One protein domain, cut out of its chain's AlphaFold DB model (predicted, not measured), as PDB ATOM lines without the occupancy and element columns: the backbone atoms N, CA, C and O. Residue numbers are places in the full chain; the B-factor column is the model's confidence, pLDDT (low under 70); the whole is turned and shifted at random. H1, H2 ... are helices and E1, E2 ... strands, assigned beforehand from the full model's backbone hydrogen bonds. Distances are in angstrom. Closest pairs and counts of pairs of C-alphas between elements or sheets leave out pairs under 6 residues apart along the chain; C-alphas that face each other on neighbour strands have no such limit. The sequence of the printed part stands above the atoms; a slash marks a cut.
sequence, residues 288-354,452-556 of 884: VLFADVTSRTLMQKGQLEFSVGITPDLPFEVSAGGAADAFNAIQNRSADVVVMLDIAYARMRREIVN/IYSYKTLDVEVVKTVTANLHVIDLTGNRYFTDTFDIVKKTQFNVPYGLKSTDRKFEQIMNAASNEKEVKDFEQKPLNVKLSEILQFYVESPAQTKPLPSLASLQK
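Overview. This is residues 288 to 354 and 452 to 556 of the 884 residues of a protein of Magnetofaba australis IT-1 (UniProt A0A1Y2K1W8). A long, twisted ribbon of three strands, E4, E5 and E6, makes the length of this rod; at one end the short strands E1 and E3 widen it into a five-stranded sheet. There H2 packs on one face and H5 on the other, while H4 packs on the ribbon farther along and H3 lies toward the far end. The 172 printed residues hold six named helices and seven named strands, in the order E1 H1 E2 E3 H2 E4 E5 E6 H3 H4 E7 H5 H6, class mixed. The large sheet, order E3 E1 E4 E5 E6, is mixed, and E2 and E7 form a small parallel sheet. The whole is loose, with a radius of gyration of the C-alphas of 21.3 A and spans of 73 by 34 by 27 A.

Along the chain. E1, residues 288 to 292, begins at C-alpha 288 (-32.570, 66.328, 32.460). H1 is 296 to 300, E2 308 to 311, E3 317 to 322, and H2 323 to 332. E4, 337 to 354, is 46.1 A long and bends by 60 degrees at residue 344. E5, 452 to 474, starts at (-72.776, 39.686, -5.961) and is 66.8 A long; E6, 479 to 497, is 54.5 A. H3 is 506 to 510, H4 516 to 524, E7 527 to 530, and H5 531 to 540. H6, 551 to 556, ends at (-40.506, 87.516, 29.157).

Arrangement. E5 and E6 are an antiparallel hairpin, with N 466 and O 487 2.9 A apart. E4 is antiparallel to E5, with N 349 and O 463 2.8 A apart. E1 is parallel to E4, N 291 to O 339 being 2.8 A, and to E3, N 290 to O 319 being 2.8 A. E3, H2 and E4 form a split strand-helix-strand unit, with E1 between its strands and a right-handed crossover. Three layers arise, helices on both faces: H2 on one, H4 and H5 on the other. H2 runs along the strands over E1 and E4, at a height over the sheet of 9.0 A; its closest C-alphas to E1 are Ala 326 and Ala 291, 6.1 A. H4 runs along E5, at a height of 8.8 A. H5 runs slantwise over E5, at 8.2 A. H1 only grazes the sheet; H3 is only just not on it, with 4 pairs of C-alphas within 10 A. H6 only just touches H2, with 3 pairs of C-alphas within 8 A, the closest being Phe 327 and Leu 551, 7.5 A. E2 and E7 are parallel, with N 309 and O 527 2.9 A apart. Every O i to N i+4 pair is within hydrogen-bond range in H1, H2, H3, H4 and H6, and 4 of 6 in H5.

Size, cuts and confidence. The C-alphas farthest apart, of Ile 452 and Ser 550, are 73.3 A apart. Residues 355 to 451 are not printed, and C-alphas 354 and 452 are 23.3 A apart across that cut. Of the links printed whole, none is long. Mean pLDDT of the printed part is 86.3; residues 301 to 302 and 542 to 543 are under 70.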
ATOM      1  N   VAL A 288     -31.807  65.576  33.459       89.50
ATOM      2  CA  VAL A 288     -32.570  66.328  32.460       89.50
ATOM      3  C   VAL A 288     -33.980  66.558  32.990       89.50
ATOM      4  O   VAL A 288     -34.767  65.626  33.134       89.50
ATOM      5  N   LEU A 289     -34.329  67.812  33.266       91.00
ATOM      6  CA  LEU A 289     -35.719  68.181  33.508       91.00
ATOM      7  C   LEU A 289     -36.379  68.489  32.167       91.00
ATOM      8  O   LEU A 289     -36.042  69.482  31.520       91.00
ATOM      9  N   PHE A 290     -37.340  67.664  31.767       89.50
ATOM     10  CA  PHE A 290     -38.276  68.028  30.719       89.50
ATOM     11  C   PHE A 290     -39.458  68.809  31.310       89.50
ATOM     12  O   PHE A 290     -40.011  68.431  32.345       89.50
ATOM     13  N   ALA A 291     -39.877  69.878  30.639       88.69
ATOM     14  CA  ALA A 291     -41.054  70.639  31.018       88.69
ATOM     15  C   ALA A 291     -41.939  70.997  29.821       88.69
ATOM     16  O   ALA A 291     -41.502  71.636  28.862       88.69
ATOM     17  N   ASP A 292     -43.220  70.652  29.931       85.75
ATOM     18  CA  ASP A 292     -44.244  71.182  29.038       85.75
ATOM     19  C   ASP A 292     -44.602  72.606  29.494       85.75
ATOM     20  O   ASP A 292     -45.032  72.837  30.633       85.75
ATOM     21  N   VAL A 293     -44.366  73.582  28.617       86.81
ATOM     22  CA  VAL A 293     -44.655  75.002  28.872       86.81
ATOM     23  C   VAL A 293     -45.743  75.560  27.952       86.81
ATOM     24  O   VAL A 293     -46.047  76.756  28.035       86.81
ATOM     25  N   THR A 294     -46.359  74.676  27.158       85.06
ATOM     26  CA  THR A 294     -47.459  74.937  26.227       85.06
ATOM     27  C   THR A 294     -48.574  75.761  26.861       85.06
ATOM     28  O   THR A 294     -48.963  75.567  28.018       85.06
ATOM     29  N   SER A 295     -49.153  76.672  26.076       82.88
ATOM     30  CA  SER A 295     -50.314  77.446  26.510       82.88
ATOM     31  C   SER A 295     -51.521  76.553  26.835       82.88
ATOM     32  O   SER A 295     -52.189  75.989  25.960       82.88
ATOM     33  N   ARG A 296     -51.863  76.497  28.129       77.81
ATOM     34  CA  ARG A 296     -53.025  75.763  28.660       77.81
ATOM     35  C   ARG A 296     -54.351  76.249  28.072       77.81
ATOM     36  O   ARG A 296     -55.338  75.512  28.089       77.81
ATOM     37  N   THR A 297     -54.394  77.477  27.555       74.12
ATOM     38  CA  THR A 297     -55.566  78.033  26.869       74.12
ATOM     39  C   THR A 297     -55.829  77.334  25.541       74.12
ATOM     40  O   THR A 297     -56.963  76.916  25.305       74.12
ATOM     41  N   LEU A 298     -54.792  77.130  24.721       75.31
ATOM     42  CA  LEU A 298     -54.910  76.451  23.423       75.31
ATOM     43  C   LEU A 298     -55.337  74.984  23.621       75.31
ATOM     44  O   LEU A 298     -56.204  74.488  22.899       75.31
ATOM     45  N   MET A 299     -54.814  74.324  24.667       75.00
ATOM     46  CA  MET A 299     -55.246  72.981  25.080       75.00
ATOM     47  C   MET A 299     -56.736  72.940  25.466       75.00
ATOM     48  O   MET A 299     -57.483  72.104  24.969       75.00
ATOM     49  N   GLN A 300     -57.193  73.848  26.340       71.44
ATOM     50  CA  GLN A 300     -58.580  73.851  26.842       71.44
ATOM     51  C   GLN A 300     -59.613  74.222  25.773       71.44
ATOM     52  O   GLN A 300     -60.745  73.750  25.833       71.44
ATOM     53  N   LYS A 301     -59.241  75.054  24.793       69.38
ATOM     54  CA  LYS A 301     -60.119  75.469  23.689       69.38
ATOM     55  C   LYS A 301     -60.103  74.496  22.496       69.38
ATOM     56  O   LYS A 301     -60.735  74.791  21.487       69.38
ATOM     57  N   GLY A 302     -59.411  73.354  22.605       65.00
ATOM     58  CA  GLY A 302     -59.365  72.321  21.562       65.00
ATOM     59  C   GLY A 302     -58.596  72.726  20.300       65.00
ATOM     60  O   GLY A 302     -58.821  72.150  19.243       65.00
ATOM     61  N   GLN A 303     -57.716  73.729  20.389       70.12
ATOM     62  CA  GLN A 303     -56.884  74.167  19.262       70.12
ATOM     63  C   GLN A 303     -55.721  73.209  18.989       70.12
ATOM     64  O   GLN A 303     -55.231  73.151  17.863       70.12
ATOM     65  N   LEU A 304     -55.278  72.475  20.012       76.19
ATOM     66  CA  LEU A 304     -54.450  71.294  19.818       76.19
ATOM     67  C   LEU A 304     -55.404  70.116  19.618       76.19
ATOM     68  O   LEU A 304     -56.016  69.644  20.576       76.19
ATOM     69  N   GLU A 305     -55.560  69.676  18.371       76.50
ATOM     70  CA  GLU A 305     -56.507  68.608  17.999       76.50
ATOM     71  C   GLU A 305     -56.131  67.243  18.609       76.50
ATOM     72  O   GLU A 305     -56.952  66.332  18.694       76.50
ATOM     73  N   PHE A 306     -54.886  67.114  19.067       83.06
ATOM     74  CA  PHE A 306     -54.348  66.007  19.848       83.06
ATOM     75  C   PHE A 306     -53.253  66.545  20.785       83.06
ATOM     76  O   PHE A 306     -52.642  67.582  20.522       83.06
ATOM     77  N   SER A 307     -52.992  65.843  21.887       79.31
ATOM     78  CA  SER A 307     -51.876  66.160  22.787       79.31
ATOM     79  C   SER A 307     -50.550  65.617  22.250       79.31
ATOM     80  O   SER A 307     -50.525  64.679  21.450       79.31
ATOM     81  N   VAL A 308     -49.439  66.193  22.701       82.00
ATOM     82  CA  VAL A 308     -48.085  65.740  22.362       82.00
ATOM     83  C   VAL A 308     -47.419  65.262  23.643       82.00
ATOM     84  O   VAL A 308     -47.444  65.961  24.652       82.00
ATOM     85  N   GLY A 309     -46.873  64.052  23.614       80.25
ATOM     86  CA  GLY A 309     -46.102  63.475  24.710       80.25
ATOM     87  C   GLY A 309     -44.632  63.352  24.327       80.25
ATOM     88  O   GLY A 309     -44.296  63.312  23.143       80.25
ATOM     89  N   ILE A 310     -43.755  63.233  25.322       80.88
ATOM     90  CA  ILE A 310     -42.355  62.864  25.098       80.88
ATOM     91  C   ILE A 310     -42.097  61.479  25.672       80.88
ATOM     92  O   ILE A 310     -42.454  61.182  26.810       80.88
ATOM     93  N   THR A 311     -41.459  60.633  24.871       87.19
ATOM     94  CA  THR A 311     -40.910  59.349  25.306       87.19
ATOM     95  C   THR A 311     -39.436  59.540  25.667       87.19
ATOM     96  O   THR A 311     -38.648  59.859  24.774       87.19
ATOM     97  N   PRO A 312     -39.036  59.363  26.941       84.25
ATOM     98  CA  PRO A 312     -37.628  59.335  27.311       84.25
ATOM     99  C   PRO A 312     -37.000  58.045  26.770       84.25
ATOM    100  O   PRO A 312     -37.314  56.949  27.225       84.25
ATOM    101  N   ASP A 313     -36.145  58.184  25.762       87.00
ATOM    102  CA  ASP A 313     -35.463  57.085  25.066       87.00
ATOM    103  C   ASP A 313     -33.927  57.198  25.120       87.00
ATOM    104  O   ASP A 313     -33.212  56.379  24.548       87.00
ATOM    105  N   LEU A 314     -33.426  58.211  25.829       85.00
ATOM    106  CA  LEU A 314     -32.017  58.408  26.153       85.00
ATOM    107  C   LEU A 314     -31.769  58.036  27.624       85.00
ATOM    108  O   LEU A 314     -32.666  58.230  28.447       85.00
ATOM    109  N   PRO A 315     -30.564  57.562  27.990       84.25
ATOM    110  CA  PRO A 315     -30.255  57.047  29.328       84.25
ATOM    111  C   PRO A 315     -30.010  58.168  30.359       84.25
ATOM    112  O   PRO A 315     -29.064  58.101  31.136       84.25
ATOM    113  N   PHE A 316     -30.810  59.232  30.337       84.62
ATOM    114  CA  PHE A 316     -30.728  60.353  31.276       84.62
ATOM    115  C   PHE A 316     -31.634  60.133  32.493       84.62
ATOM    116  O   PHE A 316     -32.684  59.496  32.386       84.62
ATOM    117  N   GLU A 317     -31.296  60.746  33.630       81.25
ATOM    118  CA  GLU A 317     -32.245  60.884  34.740       81.25
ATOM    119  C   GLU A 317     -33.286  61.945  34.347       81.25
ATOM    120  O   GLU A 317     -33.073  63.148  34.532       81.25
ATOM    121  N   VAL A 318     -34.386  61.502  33.727       80.94
ATOM    122  CA  VAL A 318     -35.454  62.387  33.248       80.94
ATOM    123  C   VAL A 318     -36.488  62.632  34.343       80.94
ATOM    124  O   VAL A 318     -37.158  61.712  34.808       80.94
ATOM    125  N   SER A 319     -36.677  63.902  34.691       82.25
ATOM    126  CA  SER A 319     -37.832  64.373  35.461       82.25
ATOM    127  C   SER A 319     -38.789  65.132  34.542       82.25
ATOM    128  O   SER A 319     -38.354  65.762  33.581       82.25
ATOM    129  N   ALA A 320     -40.093  65.056  34.812       81.88
ATOM    130  CA  ALA A 320     -41.123  65.773  34.063       81.88
ATOM    131  C   ALA A 320     -41.801  66.814  34.964       81.88
ATOM    132  O   ALA A 320     -42.153  66.507  36.102       81.88
ATOM    133  N   GLY A 321     -42.010  68.024  34.447       82.00
ATOM    134  CA  GLY A 321     -42.689  69.109  35.157       82.00
ATOM    135  C   GLY A 321     -43.403  70.084  34.222       82.00
ATOM    136  O   GLY A 321     -43.529  69.849  33.020       82.00
ATOM    137  N   GLY A 322     -43.881  71.192  34.779       83.44
ATOM    138  CA  GLY A 322     -44.367  72.341  34.016       83.44
ATOM    139  C   GLY A 322     -43.381  73.511  34.026       83.44
ATOM    140  O   GLY A 322     -42.297  73.449  34.604       83.44
ATOM    141  N   ALA A 323     -43.798  74.639  33.447       84.81
ATOM    142  CA  ALA A 323     -43.010  75.879  33.427       84.81
ATOM    143  C   ALA A 323     -42.494  76.330  34.813       84.81
ATOM    144  O   ALA A 323     -41.374  76.824  34.922       84.81
ATOM    145  N   ALA A 324     -43.283  76.149  35.878       83.56
ATOM    146  CA  ALA A 324     -42.865  76.494  37.239       83.56
ATOM    147  C   ALA A 324     -41.657  75.660  37.702       83.56
ATOM    148  O   ALA A 324     -40.703  76.210  38.248       83.56
ATOM    149  N   ASP A 325     -41.674  74.355  37.427       87.38
ATOM    150  CA  ASP A 325     -40.603  73.424  37.782       87.38
ATOM    151  C   ASP A 325     -39.336  73.720  36.973       87.38
ATOM    152  O   ASP A 325     -38.242  73.764  37.534       87.38
ATOM    153  N   ALA A 326     -39.488  74.047  35.684       89.88
ATOM    154  CA  ALA A 326     -38.392  74.509  34.835       89.88
ATOM    155  C   ALA A 326     -37.706  75.766  35.392       89.88
ATOM    156  O   ALA A 326     -36.484  75.793  35.536       89.88
ATOM    157  N   PHE A 327     -38.471  76.802  35.753       90.62
ATOM    158  CA  PHE A 327     -37.894  78.027  36.316       90.62
ATOM    159  C   PHE A 327     -37.266  77.801  37.697       90.62
ATOM    160  O   PHE A 327     -36.201  78.361  37.964       90.62
ATOM    161  N   ASN A 328     -37.858  76.948  38.539       89.00
ATOM    162  CA  ASN A 328     -37.266  76.537  39.815       89.00
ATOM    163  C   ASN A 328     -35.926  75.819  39.609       89.00
ATOM    164  O   ASN A 328     -34.951  76.138  40.291       89.00
ATOM    165  N   ALA A 329     -35.844  74.893  38.650       90.50
ATOM    166  CA  ALA A 329     -34.616  74.161  38.357       90.50
ATOM    167  C   ALA A 329     -33.517  75.054  37.768       90.50
ATOM    168  O   ALA A 329     -32.355  74.911  38.144       90.50
ATOM    169  N   ILE A 330     -33.877  76.025  36.920       91.44
ATOM    170  CA  ILE A 330     -32.951  77.048  36.408       91.44
ATOM    171  C   ILE A 330     -32.437  77.941  37.549       91.44
ATOM    172  O   ILE A 330     -31.238  78.211  37.623       91.44
ATOM    173  N   GLN A 331     -33.320  78.387  38.449       89.81
ATOM    174  CA  GLN A 331     -32.966  79.256  39.576       89.81
ATOM    175  C   GLN A 331     -32.069  78.546  40.599       89.81
ATOM    176  O   GLN A 331     -31.073  79.115  41.043       89.81
ATOM    177  N   ASN A 332     -32.418  77.311  40.963       90.31
ATOM    178  CA  ASN A 332     -31.763  76.557  42.032       90.31
ATOM    179  C   ASN A 332     -30.648  75.625  41.522       90.31
ATOM    180  O   ASN A 332     -29.998  74.970  42.333       90.31
ATOM    181  N   ARG A 333     -30.432  75.552  40.197       90.56
ATOM    182  CA  ARG A 333     -29.497  74.630  39.521       90.56
ATOM    183  C   ARG A 333     -29.681  73.166  39.953       90.56
ATOM    184  O   ARG A 333     -28.713  72.459  40.208       90.56
ATOM    185  N   SER A 334     -30.936  72.718  40.053       89.44
ATOM    186  CA  SER A 334     -31.286  71.359  40.508       89.44
ATOM    187  C   SER A 334     -31.322  70.302  39.394       89.44
ATOM    188  O   SER A 334     -31.592  69.138  39.672       89.44
ATOM    189  N   ALA A 335     -31.076  70.709  38.151       92.06
ATOM    190  CA  ALA A 335     -30.874  69.850  36.990       92.06
ATOM    191  C   ALA A 335     -29.622  70.328  36.235       92.06
ATOM    192  O   ALA A 335     -29.226  71.488  36.370       92.06
ATOM    193  N   ASP A 336     -29.027  69.461  35.421       91.25
ATOM    194  CA  ASP A 336     -27.911  69.825  34.539       91.25
ATOM    195  C   ASP A 336     -28.427  70.497  33.259       91.25
ATOM    196  O   ASP A 336     -27.831  71.444  32.738       91.25
ATOM    197  N   VAL A 337     -29.580  70.023  32.780       92.38
ATOM    198  CA  VAL A 337     -30.245  70.487  31.562       92.38
ATOM    199  C   VAL A 337     -31.736  70.657  31.831       92.38
ATOM    200  O   VAL A 337     -32.370  69.787  32.429       92.38
ATOM    201  N   VAL A 338     -32.314  71.753  31.341       93.50
ATOM    202  CA  VAL A 338     -33.765  71.964  31.313       93.50
ATOM    203  C   VAL A 338     -34.222  72.087  29.862       93.50
ATOM    204  O   VAL A 338     -33.792  72.988  29.141       93.50
ATOM    205  N   VAL A 339     -35.091  71.174  29.432       92.25
ATOM    206  CA  VAL A 339     -35.687  71.133  28.093       92.25
ATOM    207  C   VAL A 339     -37.143  71.566  28.217       92.25
ATOM    208  O   VAL A 339     -37.947  70.851  28.806       92.25
ATOM    209  N   MET A 340     -37.487  72.733  27.680       91.62
ATOM    210  CA  MET A 340     -38.865  73.227  27.630       91.62
ATOM    211  C   MET A 340     -39.421  73.104  26.210       91.62
ATOM    212  O   MET A 340     -38.756  73.512  25.256       91.62
ATOM    213  N   LEU A 341     -40.644  72.583  26.084       89.38
ATOM    214  CA  LEU A 341     -41.387  72.517  24.822       89.38
ATOM    215  C   LEU A 341     -42.643  73.395  24.916       89.38
ATOM    216  O   LEU A 341     -43.464  73.201  25.812       89.38
ATOM    217  N   ASP A 342     -42.783  74.352  23.999       88.81
ATOM    218  CA  ASP A 342     -43.985  75.181  23.836       88.81
ATOM    219  C   ASP A 342     -44.671  74.820  22.515       88.81
ATOM    220  O   ASP A 342     -44.162  75.135  21.435       88.81
ATOM    221  N   ILE A 343     -45.810  74.126  22.573       86.75
ATOM    222  CA  ILE A 343     -46.561  73.760  21.369       86.75
ATOM    223  C   ILE A 343     -47.340  74.985  20.882       86.75
ATOM    224  O   ILE A 343     -48.389  75.338  21.425       86.75
ATOM    225  N   ALA A 344     -46.848  75.612  19.814       79.81
ATOM    226  CA  ALA A 344     -47.517  76.745  19.182       79.81
ATOM    227  C   ALA A 344     -48.809  76.317  18.461       79.81
ATOM    228  O   ALA A 344     -49.780  77.075  18.406       79.81
ATOM    229  N   TYR A 345     -48.815  75.109  17.884       78.69
ATOM    230  CA  TYR A 345     -49.894  74.620  17.029       78.69
ATOM    231  C   TYR A 345     -49.833  73.094  16.858       78.69
ATOM    232  O   TYR A 345     -48.761  72.544  16.626       78.69
ATOM    233  N   ALA A 346     -50.983  72.414  16.902       85.00
ATOM    234  CA  ALA A 346     -51.104  71.000  16.544       85.00
ATOM    235  C   ALA A 346     -52.420  70.760  15.791       85.00
ATOM    236  O   ALA A 346     -53.497  70.901  16.371       85.00
ATOM    237  N   ARG A 347     -52.332  70.390  14.508       83.56
ATOM    238  CA  ARG A 347     -53.491  70.027  13.677       83.56
ATOM    239  C   ARG A 347     -53.285  68.714  12.949       83.56
ATOM    240  O   ARG A 347     -52.165  68.287  12.670       83.56
ATOM    241  N   MET A 348     -54.400  68.091  12.627       85.94
ATOM    242  CA  MET A 348     -54.516  66.830  11.939       85.94
ATOM    243  C   MET A 348     -55.260  67.039  10.621       85.94
ATOM    244  O   MET A 348     -56.244  67.769  10.543       85.94
ATOM    245  N   ARG A 349     -54.795  66.385   9.560       83.75
ATOM    246  CA  ARG A 349     -55.504  66.310   8.284       83.75
ATOM    247  C   ARG A 349     -55.780  64.853   7.966       83.75
ATOM    248  O   ARG A 349     -54.850  64.053   7.933       83.75
ATOM    249  N   ARG A 350     -57.046  64.531   7.716       83.31
ATOM    250  CA  ARG A 350     -57.479  63.265   7.124       83.31
ATOM    251  C   ARG A 350     -57.787  63.506   5.652       83.31
ATOM    252  O   ARG A 350     -58.495  64.454   5.325       83.31
ATOM    253  N   GLU A 351     -57.259  62.657   4.786       80.88
ATOM    254  CA  GLU A 351     -57.368  62.781   3.334       80.88
ATOM    255  C   GLU A 351     -57.532  61.387   2.717       80.88
ATOM    256  O   GLU A 351     -56.923  60.426   3.184       80.88
ATOM    257  N   ILE A 352     -58.384  61.256   1.699       80.62
ATOM    258  CA  ILE A 352     -58.506  60.017   0.920       80.62
ATOM    259  C   ILE A 352     -57.548  60.166  -0.259       80.62
ATOM    260  O   ILE A 352     -57.730  61.060  -1.082       80.62
ATOM    261  N   VAL A 353     -56.512  59.332  -0.301       87.69
ATOM    262  CA  VAL A 353     -55.443  59.408  -1.311       87.69
ATOM    263  C   VAL A 353     -55.778  58.550  -2.532       87.69
ATOM    264  O   VAL A 353     -55.434  58.916  -3.653       87.69
ATOM    265  N   ASN A 354     -56.471  57.429  -2.319       84.19
ATOM    266  CA  ASN A 354     -56.889  56.490  -3.355       84.19
ATOM    267  C   ASN A 354     -58.232  55.835  -2.973       84.19
ATOM    268  O   ASN A 354     -58.565  55.712  -1.790       84.19
ATOM    269  N   ILE A 452     -73.940  38.834  -5.702       90.44
ATOM    270  CA  ILE A 452     -72.776  39.686  -5.961       90.44
ATOM    271  C   ILE A 452     -73.117  41.137  -5.605       90.44
ATOM    272  O   ILE A 452     -74.194  41.641  -5.921       90.44
ATOM    273  N   TYR A 453     -72.175  41.826  -4.972       89.25
ATOM    274  CA  TYR A 453     -72.215  43.266  -4.734       89.25
ATOM    275  C   TYR A 453     -70.800  43.846  -4.823       89.25
ATOM    276  O   TYR A 453     -69.822  43.095  -4.785       89.25
ATOM    277  N   SER A 454     -70.687  45.170  -4.917       85.38
ATOM    278  CA  SER A 454     -69.408  45.863  -4.773       85.38
ATOM    279  C   SER A 454     -69.283  46.554  -3.415       85.38
ATOM    280  O   SER A 454     -70.256  47.100  -2.885       85.38
ATOM    281  N   TYR A 455     -68.070  46.546  -2.868       86.12
ATOM    282  CA  TYR A 455     -67.640  47.428  -1.783       86.12
ATOM    283  C   TYR A 455     -66.489  48.313  -2.273       86.12
ATOM    284  O   TYR A 455     -65.919  48.084  -3.343       86.12
ATOM    285  N   LYS A 456     -66.174  49.356  -1.504       81.31
ATOM    286  CA  LYS A 456     -65.054  50.259  -1.780       81.31
ATOM    287  C   LYS A 456     -63.949  50.056  -0.762       81.31
ATOM    288  O   LYS A 456     -64.245  49.865   0.412       81.31
ATOM    289  N   THR A 457     -62.709  50.196  -1.188       89.50
ATOM    290  CA  THR A 457     -61.529  50.195  -0.328       89.50
ATOM    291  C   THR A 457     -60.886  51.574  -0.437       89.50
ATOM    292  O   THR A 457     -60.568  52.022  -1.537       89.50
ATOM    293  N   LEU A 458     -60.777  52.289   0.686       86.31
ATOM    294  CA  LEU A 458     -60.247  53.655   0.733       86.31
ATOM    295  C   LEU A 458     -58.870  53.670   1.393       86.31
ATOM    296  O   LEU A 458     -58.744  53.237   2.540       86.31
ATOM    297  N   ASP A 459     -57.876  54.248   0.721       90.44
ATOM    298  CA  ASP A 459     -56.586  54.560   1.335       90.44
ATOM    299  C   ASP A 459     -56.675  55.937   2.004       90.44
ATOM    300  O   ASP A 459     -56.614  56.990   1.362       90.44
ATOM    301  N   VAL A 460     -56.863  55.919   3.320       83.50
ATOM    302  CA  VAL A 460     -57.006  57.101   4.171       83.50
ATOM    303  C   VAL A 460     -55.639  57.469   4.747       83.50
ATOM    304  O   VAL A 460     -55.115  56.764   5.610       83.50
ATOM    305  N   GLU A 461     -55.062  58.593   4.317       93.06
ATOM    306  CA  GLU A 461     -53.887  59.183   4.967       93.06
ATOM    307  C   GLU A 461     -54.338  60.114   6.100       93.06
ATOM    308  O   GLU A 461     -55.127  61.040   5.900       93.06
ATOM    309  N   VAL A 462     -53.808  59.883   7.302       90.69
ATOM    310  CA  VAL A 462     -53.931  60.794   8.442       90.69
ATOM    311  C   VAL A 462     -52.557  61.391   8.736       90.69
ATOM    312  O   VAL A 462     -51.603  60.686   9.073       90.69
ATOM    313  N   VAL A 463     -52.462  62.713   8.607       89.94
ATOM    314  CA  VAL A 463     -51.259  63.510   8.857       89.94
ATOM    315  C   VAL A 463     -51.456  64.319  10.129       89.94
ATOM    316  O   VAL A 463     -52.313  65.197  10.173       89.94
ATOM    317  N   LYS A 464     -50.648  64.060  11.153       90.88
ATOM    318  CA  LYS A 464     -50.537  64.893  12.355       90.88
ATOM    319  C   LYS A 464     -49.339  65.824  12.213       90.88
ATOM    320  O   LYS A 464     -48.222  65.342  12.048       90.88
ATOM    321  N   THR A 465     -49.573  67.130  12.301       88.62
ATOM    322  CA  THR A 465     -48.540  68.171  12.231       88.62
ATOM    323  C   THR A 465     -48.534  68.975  13.524       88.62
ATOM    324  O   THR A 465     -49.568  69.515  13.923       88.62
ATOM    325  N   VAL A 466     -47.369  69.074  14.158       87.88
ATOM    326  CA  VAL A 466     -47.132  69.874  15.365       87.88
ATOM    327  C   VAL A 466     -46.012  70.858  15.090       87.88
ATOM    328  O   VAL A 466     -44.908  70.424  14.787       87.88
ATOM    329  N   THR A 467     -46.270  72.147  15.277       86.88
ATOM    330  CA  THR A 467     -45.233  73.183  15.311       86.88
ATOM    331  C   THR A 467     -44.941  73.509  16.769       86.88
ATOM    332  O   THR A 467     -45.837  73.948  17.501       86.88
ATOM    333  N   ALA A 468     -43.700  73.301  17.205       88.00
ATOM    334  CA  ALA A 468     -43.284  73.549  18.581       88.00
ATOM    335  C   ALA A 468     -42.005  74.391  18.654       88.00
ATOM    336  O   ALA A 468     -41.092  74.248  17.840       88.00
ATOM    337  N   ASN A 469     -41.935  75.257  19.664       89.19
ATOM    338  CA  ASN A 469     -40.713  75.957  20.032       89.19
ATOM    339  C   ASN A 469     -39.962  75.096  21.049       89.19
ATOM    340  O   ASN A 469     -40.467  74.801  22.136       89.19
ATOM    341  N   LEU A 470     -38.750  74.687  20.687       91.50
ATOM    342  CA  LEU A 470     -37.819  74.020  21.580       91.50
ATOM    343  C   LEU A 470     -36.980  75.070  22.303       91.50
ATOM    344  O   LEU A 470     -36.417  75.966  21.673       91.50
ATOM    345  N   HIS A 471     -36.820  74.915  23.614       92.12
ATOM    346  CA  HIS A 471     -35.860  75.680  24.397       92.12
ATOM    347  C   HIS A 471     -35.004  74.730  25.233       92.12
ATOM    348  O   HIS A 471     -35.516  74.057  26.127       92.12
ATOM    349  N   VAL A 472     -33.697  74.695  24.977       93.25
ATOM    350  CA  VAL A 472     -32.748  73.874  25.748       93.25
ATOM    351  C   VAL A 472     -31.841  74.797  26.548       93.25
ATOM    352  O   VAL A 472     -31.141  75.643  25.989       93.25
ATOM    353  N   ILE A 473     -31.884  74.660  27.870       93.00
ATOM    354  CA  ILE A 473     -31.060  75.401  28.820       93.00
ATOM    355  C   ILE A 473     -30.040  74.407  29.375       93.00
ATOM    356  O   ILE A 473     -30.389  73.548  30.181       93.00
ATOM    357  N   ASP A 474     -28.786  74.531  28.954       91.25
ATOM    358  CA  ASP A 474     -27.670  73.776  29.525       91.25
ATOM    359  C   ASP A 474     -27.086  74.594  30.684       91.25
ATOM    360  O   ASP A 474     -26.411  75.612  30.479       91.25
ATOM    361  N   LEU A 475     -27.389  74.180  31.916       90.56
ATOM    362  CA  LEU A 475     -26.947  74.863  33.130       90.56
ATOM    363  C   LEU A 475     -25.467  74.582  33.417       90.56
ATOM    364  O   LEU A 475     -24.806  75.431  34.023       90.56
ATOM    365  N   THR A 476     -24.929  73.453  32.942       86.38
ATOM    366  CA  THR A 476     -23.512  73.080  33.090       86.38
ATOM    367  C   THR A 476     -22.614  73.895  32.156       86.38
ATOM    368  O   THR A 476     -21.634  74.489  32.601       86.38
ATOM    369  N   GLY A 477     -22.996  74.018  30.880       83.00
ATOM    370  CA  GLY A 477     -22.314  74.834  29.873       83.00
ATOM    371  C   GLY A 477     -22.683  76.321  29.914       83.00
ATOM    372  O   GLY A 477     -22.073  77.122  29.204       83.00
ATOM    373  N   ASN A 478     -23.685  76.701  30.718       87.62
ATOM    374  CA  ASN A 478     -24.277  78.043  30.779       87.62
ATOM    375  C   ASN A 478     -24.754  78.555  29.400       87.62
ATOM    376  O   ASN A 478     -24.547  79.719  29.033       87.62
ATOM    377  N   ARG A 479     -25.386  77.666  28.619       89.62
ATOM    378  CA  ARG A 479     -25.880  77.936  27.259       89.62
ATOM    379  C   ARG A 479     -27.403  77.886  27.189       89.62
ATOM    380  O   ARG A 479     -28.064  77.186  27.949       89.62
ATOM    381  N   TYR A 480     -27.947  78.616  26.226       91.25
ATOM    382  CA  TYR A 480     -29.354  78.619  25.855       91.25
ATOM    383  C   TYR A 480     -29.493  78.423  24.348       91.25
ATOM    384  O   TYR A 480     -28.895  79.150  23.551       91.25
ATOM    385  N   PHE A 481     -30.303  77.451  23.964       91.75
ATOM    386  CA  PHE A 481     -30.709  77.181  22.595       91.75
ATOM    387  C   PHE A 481     -32.210  77.398  22.460       91.75
ATOM    388  O   PHE A 481     -32.977  77.138  23.390       91.75
ATOM    389  N   THR A 482     -32.625  77.875  21.294       90.62
ATOM    390  CA  THR A 482     -34.032  78.050  20.955       90.62
ATOM    391  C   THR A 482     -34.194  77.874  19.460       90.62
ATOM    392  O   THR A 482     -33.465  78.518  18.713       90.62
ATOM    393  N   ASP A 483     -35.147  77.046  19.050       88.56
ATOM    394  CA  ASP A 483     -35.478  76.820  17.642       88.56
ATOM    395  C   ASP A 483     -36.963  76.445  17.512       88.56
ATOM    396  O   ASP A 483     -37.596  76.081  18.508       88.56
ATOM    397  N   THR A 484     -37.520  76.542  16.310       87.88
ATOM    398  CA  THR A 484     -38.906  76.161  16.011       87.88
ATOM    399  C   THR A 484     -38.889  75.039  14.984       87.88
ATOM    400  O   THR A 484     -38.268  75.172  13.932       87.88
ATOM    401  N   PHE A 485     -39.577  73.937  15.274       85.56
ATOM    402  CA  PHE A 485     -39.546  72.737  14.444       85.56
ATOM    403  C   PHE A 485     -40.945  72.151  14.245       85.56
ATOM    404  O   PHE A 485     -41.811  72.247  15.120       85.56
ATOM    405  N   ASP A 486     -41.140  71.535  13.078       85.88
ATOM    406  CA  ASP A 486     -42.370  70.845  12.706       85.88
ATOM    407  C   ASP A 486     -42.190  69.328  12.834       85.88
ATOM    408  O   ASP A 486     -41.385  68.715  12.131       85.88
ATOM    409  N   ILE A 487     -42.984  68.699  13.699       86.56
ATOM    410  CA  ILE A 487     -43.104  67.243  13.781       86.56
ATOM    411  C   ILE A 487     -44.278  66.831  12.895       86.56
ATOM    412  O   ILE A 487     -45.434  67.136  13.197       86.56
ATOM    413  N   VAL A 488     -43.992  66.105  11.813       90.12
ATOM    414  CA  VAL A 488     -45.013  65.579  10.896       90.12
ATOM    415  C   VAL A 488     -45.050  64.058  10.991       90.12
ATOM    416  O   VAL A 488     -44.125  63.373  10.557       90.12
ATOM    417  N   LYS A 489     -46.147  63.508  11.519       91.44
ATOM    418  CA  LYS A 489     -46.399  62.065  11.551       91.44
ATOM    419  C   LYS A 489     -47.498  61.702  10.563       91.44
ATOM    420  O   LYS A 489     -48.645  62.104  10.728       91.44
ATOM    421  N   LYS A 490     -47.142  60.901   9.560       92.88
ATOM    422  CA  LYS A 490     -48.080  60.323   8.593       92.88
ATOM    423  C   LYS A 490     -48.381  58.869   8.932       92.88
ATOM    424  O   LYS A 490     -47.485  58.122   9.334       92.88
ATOM    425  N   THR A 491     -49.628  58.457   8.760       94.81
ATOM    426  CA  THR A 491     -50.049  57.051   8.798       94.81
ATOM    427  C   THR A 491     -51.136  56.841   7.752       94.81
ATOM    428  O   THR A 491     -52.008  57.693   7.595       94.81
ATOM    429  N   GLN A 492     -51.053  55.736   7.018       94.88
ATOM    430  CA  GLN A 492     -52.020  55.353   5.995       94.88
ATOM    431  C   GLN A 492     -52.805  54.136   6.484       94.88
ATOM    432  O   GLN A 492     -52.224  53.221   7.071       94.88
ATOM    433  N   PHE A 493     -54.113  54.150   6.253       93.00
ATOM    434  CA  PHE A 493     -55.049  53.096   6.627       93.00
ATOM    435  C   PHE A 493     -55.835  52.682   5.389       93.00
ATOM    436  O   PHE A 493     -56.454  53.526   4.747       93.00
ATOM    437  N   ASN A 494     -55.847  51.392   5.087       94.12
ATOM    438  CA  ASN A 494     -56.669  50.826   4.025       94.12
ATOM    439  C   ASN A 494     -57.993  50.370   4.653       94.12
ATOM    440  O   ASN A 494     -57.975  49.472   5.490       94.12
ATOM    441  N   VAL A 495     -59.114  51.034   4.349       87.75
ATOM    442  CA  VAL A 495     -60.394  50.842   5.061       87.75
ATOM    443  C   VAL A 495     -61.511  50.423   4.095       87.75
ATOM    444  O   VAL A 495     -61.834  51.190   3.183       87.75
ATOM    445  N   PRO A 496     -62.161  49.258   4.297       86.50
ATOM    446  CA  PRO A 496     -63.271  48.816   3.466       86.50
ATOM    447  C   PRO A 496     -64.588  49.488   3.893       86.50
ATOM    448  O   PRO A 496     -65.040  49.381   5.034       86.50
ATOM    449  N   TYR A 497     -65.239  50.159   2.948       80.12
ATOM    450  CA  TYR A 497     -66.526  50.836   3.087       80.12
ATOM    451  C   TYR A 497     -67.621  50.119   2.291       80.12
ATOM    452  O   TYR A 497     -67.470  49.798   1.114       80.12
ATOM    453  N   GLY A 498     -68.769  49.898   2.938       78.56
ATOM    454  CA  GLY A 498     -69.908  49.187   2.344       78.56
ATOM    455  C   GLY A 498     -69.808  47.657   2.393       78.56
ATOM    456  O   GLY A 498     -70.755  46.990   1.978       78.56
ATOM    457  N   LEU A 499     -68.717  47.100   2.937       88.12
ATOM    458  CA  LEU A 499     -68.558  45.664   3.178       88.12
ATOM    459  C   LEU A 499     -69.689  45.142   4.085       88.12
ATOM    460  O   LEU A 499     -69.932  45.672   5.171       88.12
ATOM    461  N   LYS A 500     -70.395  44.100   3.641       84.12
ATOM    462  CA  LYS A 500     -71.528  43.524   4.381       84.12
ATOM    463  C   LYS A 500     -71.036  42.539   5.439       84.12
ATOM    464  O   LYS A 500     -70.208  41.687   5.151       84.12
ATOM    465  N   SER A 501     -71.624  42.559   6.635       89.12
ATOM    466  CA  SER A 501     -71.300  41.592   7.705       89.12
ATOM    467  C   SER A 501     -71.671  40.138   7.378       89.12
ATOM    468  O   SER A 501     -71.237  39.224   8.070       89.12
ATOM    469  N   THR A 502     -72.468  39.914   6.328       91.62
ATOM    470  CA  THR A 502     -72.771  38.588   5.770       91.62
ATOM    471  C   THR A 502     -71.943  38.252   4.524       91.62
ATOM    472  O   THR A 502     -72.273  37.304   3.812       91.62
ATOM    473  N   ASP A 503     -70.888  39.019   4.233       92.75
ATOM    474  CA  ASP A 503     -69.928  38.710   3.173       92.75
ATOM    475  C   ASP A 503     -69.216  37.379   3.453       92.75
ATOM    476  O   ASP A 503     -68.759  37.107   4.567       92.75
ATOM    477  N   ARG A 504     -69.098  36.539   2.424       92.81
ATOM    478  CA  ARG A 504     -68.473  35.212   2.488       92.81
ATOM    479  C   ARG A 504     -67.014  35.253   2.964       92.81
ATOM    480  O   ARG A 504     -66.520  34.268   3.512       92.81
ATOM    481  N   LYS A 505     -66.330  36.373   2.736       93.31
ATOM    482  CA  LYS A 505     -64.941  36.660   3.105       93.31
ATOM    483  C   LYS A 505     -64.833  37.741   4.186       93.31
ATOM    484  O   LYS A 505     -63.720  38.202   4.417       93.31
ATOM    485  N   PHE A 506     -65.923  38.130   4.861       91.62
ATOM    486  CA  PHE A 506     -65.944  39.246   5.823       91.62
ATOM    487  C   PHE A 506     -64.749  39.228   6.790       91.62
ATOM    488  O   PHE A 506     -63.963  40.168   6.819       91.62
ATOM    489  N   GLU A 507     -64.548  38.113   7.497       91.19
ATOM    490  CA  GLU A 507     -63.419  37.927   8.418       91.19
ATOM    491  C   GLU A 507     -62.054  37.992   7.717       91.19
ATOM    492  O   GLU A 507     -61.095  38.507   8.278       91.19
ATOM    493  N   GLN A 508     -61.924  37.490   6.488       92.19
ATOM    494  CA  GLN A 508     -60.648  37.527   5.763       92.19
ATOM    495  C   GLN A 508     -60.279  38.955   5.346       92.19
ATOM    496  O   GLN A 508     -59.117  39.331   5.453       92.19
ATOM    497  N   ILE A 509     -61.265  39.744   4.914       90.19
ATOM    498  CA  ILE A 509     -61.086  41.144   4.512       90.19
ATOM    499  C   ILE A 509     -60.823  42.012   5.753       90.19
ATOM    500  O   ILE A 509     -59.832  42.733   5.799       90.19
ATOM    501  N   MET A 510     -61.639  41.874   6.804       88.19
ATOM    502  CA  MET A 510     -61.509  42.657   8.042       88.19
ATOM    503  C   MET A 510     -60.245  42.349   8.860       88.19
ATOM    504  O   MET A 510     -59.817  43.206   9.624       88.19
ATOM    505  N   ASN A 511     -59.643  41.159   8.722       90.06
ATOM    506  CA  ASN A 511     -58.348  40.842   9.343       90.06
ATOM    507  C   ASN A 511     -57.137  41.231   8.467       90.06
ATOM    508  O   ASN A 511     -56.004  41.175   8.944       90.06
ATOM    509  N   ALA A 512     -57.349  41.580   7.192       89.62
ATOM    510  CA  ALA A 512     -56.295  42.007   6.266       89.62
ATOM    511  C   ALA A 512     -56.227  43.534   6.084       89.62
ATOM    512  O   ALA A 512     -55.162  44.056   5.753       89.62
ATOM    513  N   ALA A 513     -57.343  44.234   6.300       88.69
ATOM    514  CA  ALA A 513     -57.480  45.680   6.172       88.69
ATOM    515  C   ALA A 513     -57.636  46.371   7.542       88.69
ATOM    516  O   ALA A 513     -57.994  45.744   8.539       88.69
ATOM    517  N   SER A 514     -57.403  47.682   7.580       92.00
ATOM    518  CA  SER A 514     -57.723  48.525   8.735       92.00
ATOM    519  C   SER A 514     -59.218  48.839   8.800       92.00
ATOM    520  O   SER A 514     -59.980  48.621   7.860       92.00
ATOM    521  N   ASN A 515     -59.662  49.402   9.921       86.44
ATOM    522  CA  ASN A 515     -61.055  49.804  10.113       86.44
ATOM    523  C   ASN A 515     -61.191  51.235  10.660       86.44
ATOM    524  O   ASN A 515     -60.268  51.804  11.238       86.44
ATOM    525  N   GLU A 516     -62.384  51.816  10.520       83.75
ATOM    526  CA  GLU A 516     -62.679  53.194  10.946       83.75
ATOM    527  C   GLU A 516     -62.488  53.427  12.461       83.75
ATOM    528  O   GLU A 516     -62.310  54.565  12.897       83.75
ATOM    529  N   LYS A 517     -62.504  52.364  13.281       85.12
ATOM    530  CA  LYS A 517     -62.167  52.471  14.704       85.12
ATOM    531  C   LYS A 517     -60.660  52.667  14.889       85.12
ATOM    532  O   LYS A 517     -60.281  53.545  15.648       85.12
ATOM    533  N   GLU A 518     -59.810  51.925  14.183       88.44
ATOM    534  CA  GLU A 518     -58.351  52.116  14.221       88.44
ATOM    535  C   GLU A 518     -57.925  53.507  13.747       88.44
ATOM    536  O   GLU A 518     -57.058  54.119  14.375       88.44
ATOM    537  N   VAL A 519     -58.578  54.035  12.703       84.50
ATOM    538  CA  VAL A 519     -58.384  55.421  12.245       84.50
ATOM    539  C   VAL A 519     -58.678  56.393  13.391       84.50
ATOM    540  O   VAL A 519     -57.814  57.185  13.760       84.50
ATOM    541  N   LYS A 520     -59.847  56.280  14.036       82.25
ATOM    542  CA  LYS A 520     -60.241  57.139  15.171       82.25
ATOM    543  C   LYS A 520     -59.362  56.959  16.409       82.25
ATOM    544  O   LYS A 520     -59.034  57.938  17.077       82.25
ATOM    545  N   ASP A 521     -58.947  55.732  16.705       88.38
ATOM    546  CA  ASP A 521     -58.022  55.429  17.795       88.38
ATOM    547  C   ASP A 521     -56.654  56.086  17.531       88.38
ATOM    548  O   ASP A 521     -56.008  56.547  18.470       88.38
ATOM    549  N   PHE A 522     -56.197  56.169  16.275       88.00
ATOM    550  CA  PHE A 522     -55.003  56.935  15.904       88.00
ATOM    551  C   PHE A 522     -55.235  58.449  15.967       88.00
ATOM    552  O   PHE A 522     -54.388  59.158  16.512       88.00
ATOM    553  N   GLU A 523     -56.372  58.947  15.470       81.62
ATOM    554  CA  GLU A 523     -56.763  60.363  15.530       81.62
ATOM    555  C   GLU A 523     -56.754  60.884  16.980       81.62
ATOM    556  O   GLU A 523     -56.158  61.924  17.258       81.62
ATOM    557  N   GLN A 524     -57.307  60.124  17.930       84.06
ATOM    558  CA  GLN A 524     -57.408  60.516  19.344       84.06
ATOM    559  C   GLN A 524     -56.124  60.305  20.165       84.06
ATOM    560  O   GLN A 524     -55.946  60.955  21.197       84.06
ATOM    561  N   LYS A 525     -55.220  59.404  19.752       87.62
ATOM    562  CA  LYS A 525     -53.981  59.128  20.504       87.62
ATOM    563  C   LYS A 525     -53.041  60.345  20.541       87.62
ATOM    564  O   LYS A 525     -52.877  61.012  19.512       87.62
ATOM    565  N   PRO A 526     -52.361  60.605  21.675       86.06
ATOM    566  CA  PRO A 526     -51.288  61.591  21.731       86.06
ATOM    567  C   PRO A 526     -50.187  61.285  20.710       86.06
ATOM    568  O   PRO A 526     -49.864  60.118  20.468       86.06
ATOM    569  N   LEU A 527     -49.584  62.323  20.133       88.62
ATOM    570  CA  LEU A 527     -48.362  62.169  19.352       88.62
ATOM    571  C   LEU A 527     -47.176  62.086  20.317       88.62
ATOM    572  O   LEU A 527     -46.755  63.098  20.868       88.62
ATOM    573  N   ASN A 528     -46.646  60.885  20.529       87.88
ATOM    574  CA  ASN A 528     -45.443  60.695  21.333       87.88
ATOM    575  C   ASN A 528     -44.194  60.881  20.463       87.88
ATOM    576  O   ASN A 528     -44.013  60.159  19.483       87.88
ATOM    577  N   VAL A 529     -43.347  61.835  20.843       86.69
ATOM    578  CA  VAL A 529     -42.077  62.172  20.182       86.69
ATOM    579  C   VAL A 529     -40.928  61.694  21.064       86.69
ATOM    580  O   VAL A 529     -41.033  61.743  22.291       86.69
ATOM    581  N   LYS A 530     -39.832  61.205  20.485       88.88
ATOM    582  CA  LYS A 530     -38.685  60.768  21.292       88.88
ATOM    583  C   LYS A 530     -37.861  61.952  21.792       88.88
ATOM    584  O   LYS A 530     -37.724  62.959  21.101       88.88
ATOM    585  N   LEU A 531     -37.266  61.823  22.977       87.00
ATOM    586  CA  LEU A 531     -36.350  62.840  23.493       87.00
ATOM    587  C   LEU A 531     -35.092  62.955  22.614       87.00
ATOM    588  O   LEU A 531     -34.605  64.064  22.409       87.00
ATOM    589  N   SER A 532     -34.613  61.843  22.043       86.38
ATOM    590  CA  SER A 532     -33.535  61.843  21.044       86.38
ATOM    591  C   SER A 532     -33.877  62.663  19.796       86.38
ATOM    592  O   SER A 532     -33.094  63.527  19.412       86.38
ATOM    593  N   GLU A 533     -35.065  62.464  19.217       86.44
ATOM    594  CA  GLU A 533     -35.560  63.205  18.047       86.44
ATOM    595  C   GLU A 533     -35.624  64.719  18.320       86.44
ATOM    596  O   GLU A 533     -35.276  65.518  17.456       86.44
ATOM    597  N   ILE A 534     -36.004  65.126  19.536       85.56
ATOM    598  CA  ILE A 534     -36.071  66.541  19.936       85.56
ATOM    599  C   ILE A 534     -34.671  67.126  20.179       85.56
ATOM    600  O   ILE A 534     -34.382  68.251  19.771       85.56
ATOM    601  N   LEU A 535     -33.778  66.382  20.838       86.31
ATOM    602  CA  LEU A 535     -32.420  66.852  21.121       86.31
ATOM    603  C   LEU A 535     -31.495  66.812  19.896       86.31
ATOM    604  O   LEU A 535     -30.485  67.516  19.888       86.31
ATOM    605  N   GLN A 536     -31.857  66.086  18.837       83.12
ATOM    606  CA  GLN A 536     -31.144  66.109  17.562       83.12
ATOM    607  C   GLN A 536     -31.067  67.534  16.980       83.12
ATOM    608  O   GLN A 536     -29.986  67.971  16.585       83.12
ATOM    609  N   PHE A 537     -32.154  68.317  17.050       82.25
ATOM    610  CA  PHE A 537     -32.174  69.719  16.604       82.25
ATOM    611  C   PHE A 537     -31.142  70.601  17.333       82.25
ATOM    612  O   PHE A 537     -30.543  71.489  16.727       82.25
ATOM    613  N   TYR A 538     -30.879  70.340  18.619       84.31
ATOM    614  CA  TYR A 538     -29.840  71.042  19.386       84.31
ATOM    615  C   TYR A 538     -28.421  70.706  18.893       84.31
ATOM    616  O   TYR A 538     -27.558  71.587  18.848       84.31
ATOM    617  N   VAL A 539     -28.183  69.449  18.504       80.19
ATOM    618  CA  VAL A 539     -26.881  68.962  18.012       80.19
ATOM    619  C   VAL A 539     -26.604  69.431  16.583       80.19
ATOM    620  O   VAL A 539     -25.468  69.785  16.274       80.19
ATOM    621  N   GLU A 540     -27.624  69.471  15.724       80.38
ATOM    622  CA  GLU A 540     -27.502  69.867  14.312       80.38
ATOM    623  C   GLU A 540     -27.385  71.387  14.109       80.38
ATOM    624  O   GLU A 540     -26.754  71.833  13.149       80.38
ATOM    625  N   SER A 541     -27.907  72.192  15.044       79.56
ATOM    626  CA  SER A 541     -27.892  73.665  14.992       79.56
ATOM    627  C   SER A 541     -26.972  74.333  16.042       79.56
ATOM    628  O   SER A 541     -27.377  75.304  16.696       79.56
ATOM    629  N   PRO A 542     -25.693  73.925  16.213       68.31
ATOM    630  CA  PRO A 542     -24.848  74.406  17.311       68.31
ATOM    631  C   PRO A 542     -24.580  75.918  17.240       68.31
ATOM    632  O   PRO A 542     -24.387  76.563  18.273       68.31
ATOM    633  N   ALA A 543     -24.632  76.516  16.044       69.00
ATOM    634  CA  ALA A 543     -24.480  77.957  15.828       69.00
ATOM    635  C   ALA A 543     -25.598  78.807  16.469       69.00
ATOM    636  O   ALA A 543     -25.387  79.988  16.745       69.00
ATOM    637  N   GLN A 544     -26.773  78.228  16.748       78.12
ATOM    638  CA  GLN A 544     -27.876  78.938  17.404       78.12
ATOM    639  C   GLN A 544     -27.705  79.039  18.932       78.12
ATOM    640  O   GLN A 544     -28.400  79.826  19.582       78.12
ATOM    641  N   THR A 545     -26.774  78.274  19.519       84.38
ATOM    642  CA  THR A 545     -26.554  78.206  20.973       84.38
ATOM    643  C   THR A 545     -25.884  79.481  21.518       84.38
ATOM    644  O   THR A 545     -24.707  79.761  21.274       84.38
ATOM    645  N   LYS A 546     -26.622  80.252  22.317       90.12
ATOM    646  CA  LYS A 546     -26.220  81.549  22.893       90.12
ATOM    647  C   LYS A 546     -25.845  81.408  24.378       90.12
ATOM    648  O   LYS A 546     -26.166  80.386  24.984       90.12
ATOM    649  N   PRO A 547     -25.184  82.401  25.001       90.81
ATOM    650  CA  PRO A 547     -25.060  82.459  26.459       90.81
ATOM    651  C   PRO A 547     -26.443  82.462  27.125       90.81
ATOM    652  O   PRO A 547     -27.369  83.086  26.602       90.81
ATOM    653  N   LEU A 548     -26.583  81.787  28.268       91.06
ATOM    654  CA  LEU A 548     -27.835  81.734  29.028       91.06
ATOM    655  C   LEU A 548     -28.295  83.154  29.440       91.06
ATOM    656  O   LEU A 548     -27.580  83.818  30.195       91.06
ATOM    657  N   PRO A 549     -29.457  83.651  28.961       89.81
ATOM    658  CA  PRO A 549     -29.994  84.942  29.387       89.81
ATOM    659  C   PRO A 549     -30.470  84.910  30.847       89.81
ATOM    660  O   PRO A 549     -30.674  83.849  31.434       89.81
ATOM    661  N   SER A 550     -30.716  86.088  31.435       90.69
ATOM    662  CA  SER A 550     -31.320  86.165  32.772       90.69
ATOM    663  C   SER A 550     -32.705  85.505  32.809       90.69
ATOM    664  O   SER A 550     -33.461  85.578  31.838       90.69
ATOM    665  N   LEU A 551     -33.068  84.924  33.958       88.81
ATOM    666  CA  LEU A 551     -34.362  84.255  34.161       88.81
ATOM    667  C   LEU A 551     -35.552  85.151  33.769       88.81
ATOM    668  O   LEU A 551     -36.449  84.701  33.062       88.81
ATOM    669  N   ALA A 552     -35.511  86.436  34.132       86.75
ATOM    670  CA  ALA A 552     -36.530  87.416  33.751       86.75
ATOM    671  C   ALA A 552     -36.611  87.637  32.225       86.75
ATOM    672  O   ALA A 552     -37.700  87.743  31.664       86.75
ATOM    673  N   SER A 553     -35.470  87.661  31.526       88.88
ATOM    674  CA  SER A 553     -35.440  87.763  30.058       88.88
ATOM    675  C   SER A 553     -36.039  86.522  29.389       88.88
ATOM    676  O   SER A 553     -36.773  86.647  28.409       88.88
ATOM    677  N   LEU A 554     -35.760  85.332  29.936       89.12
ATOM    678  CA  LEU A 554     -36.294  84.058  29.450       89.12
ATOM    679  C   LEU A 554     -37.814  83.960  29.668       89.12
ATOM    680  O   LEU A 554     -38.548  83.677  28.724       89.12
ATOM    681  N   GLN A 555     -38.290  84.281  30.876       89.62
ATOM    682  CA  GLN A 555     -39.718  84.350  31.214       89.62
ATOM    683  C   GLN A 555     -40.472  85.314  30.289       89.62
ATOM    684  O   GLN A 555     -41.510  84.954  29.735       89.62
ATOM    685  N   LYS A 556     -39.919  86.511  30.052       88.62
ATOM    686  CA  LYS A 556     -40.506  87.516  29.157       88.62
ATOM    687  C   LYS A 556     -40.560  87.062  27.693       88.62
ATOM    688  O   LYS A 556     -41.513  87.410  26.994       88.62
TER     689      LYS A 556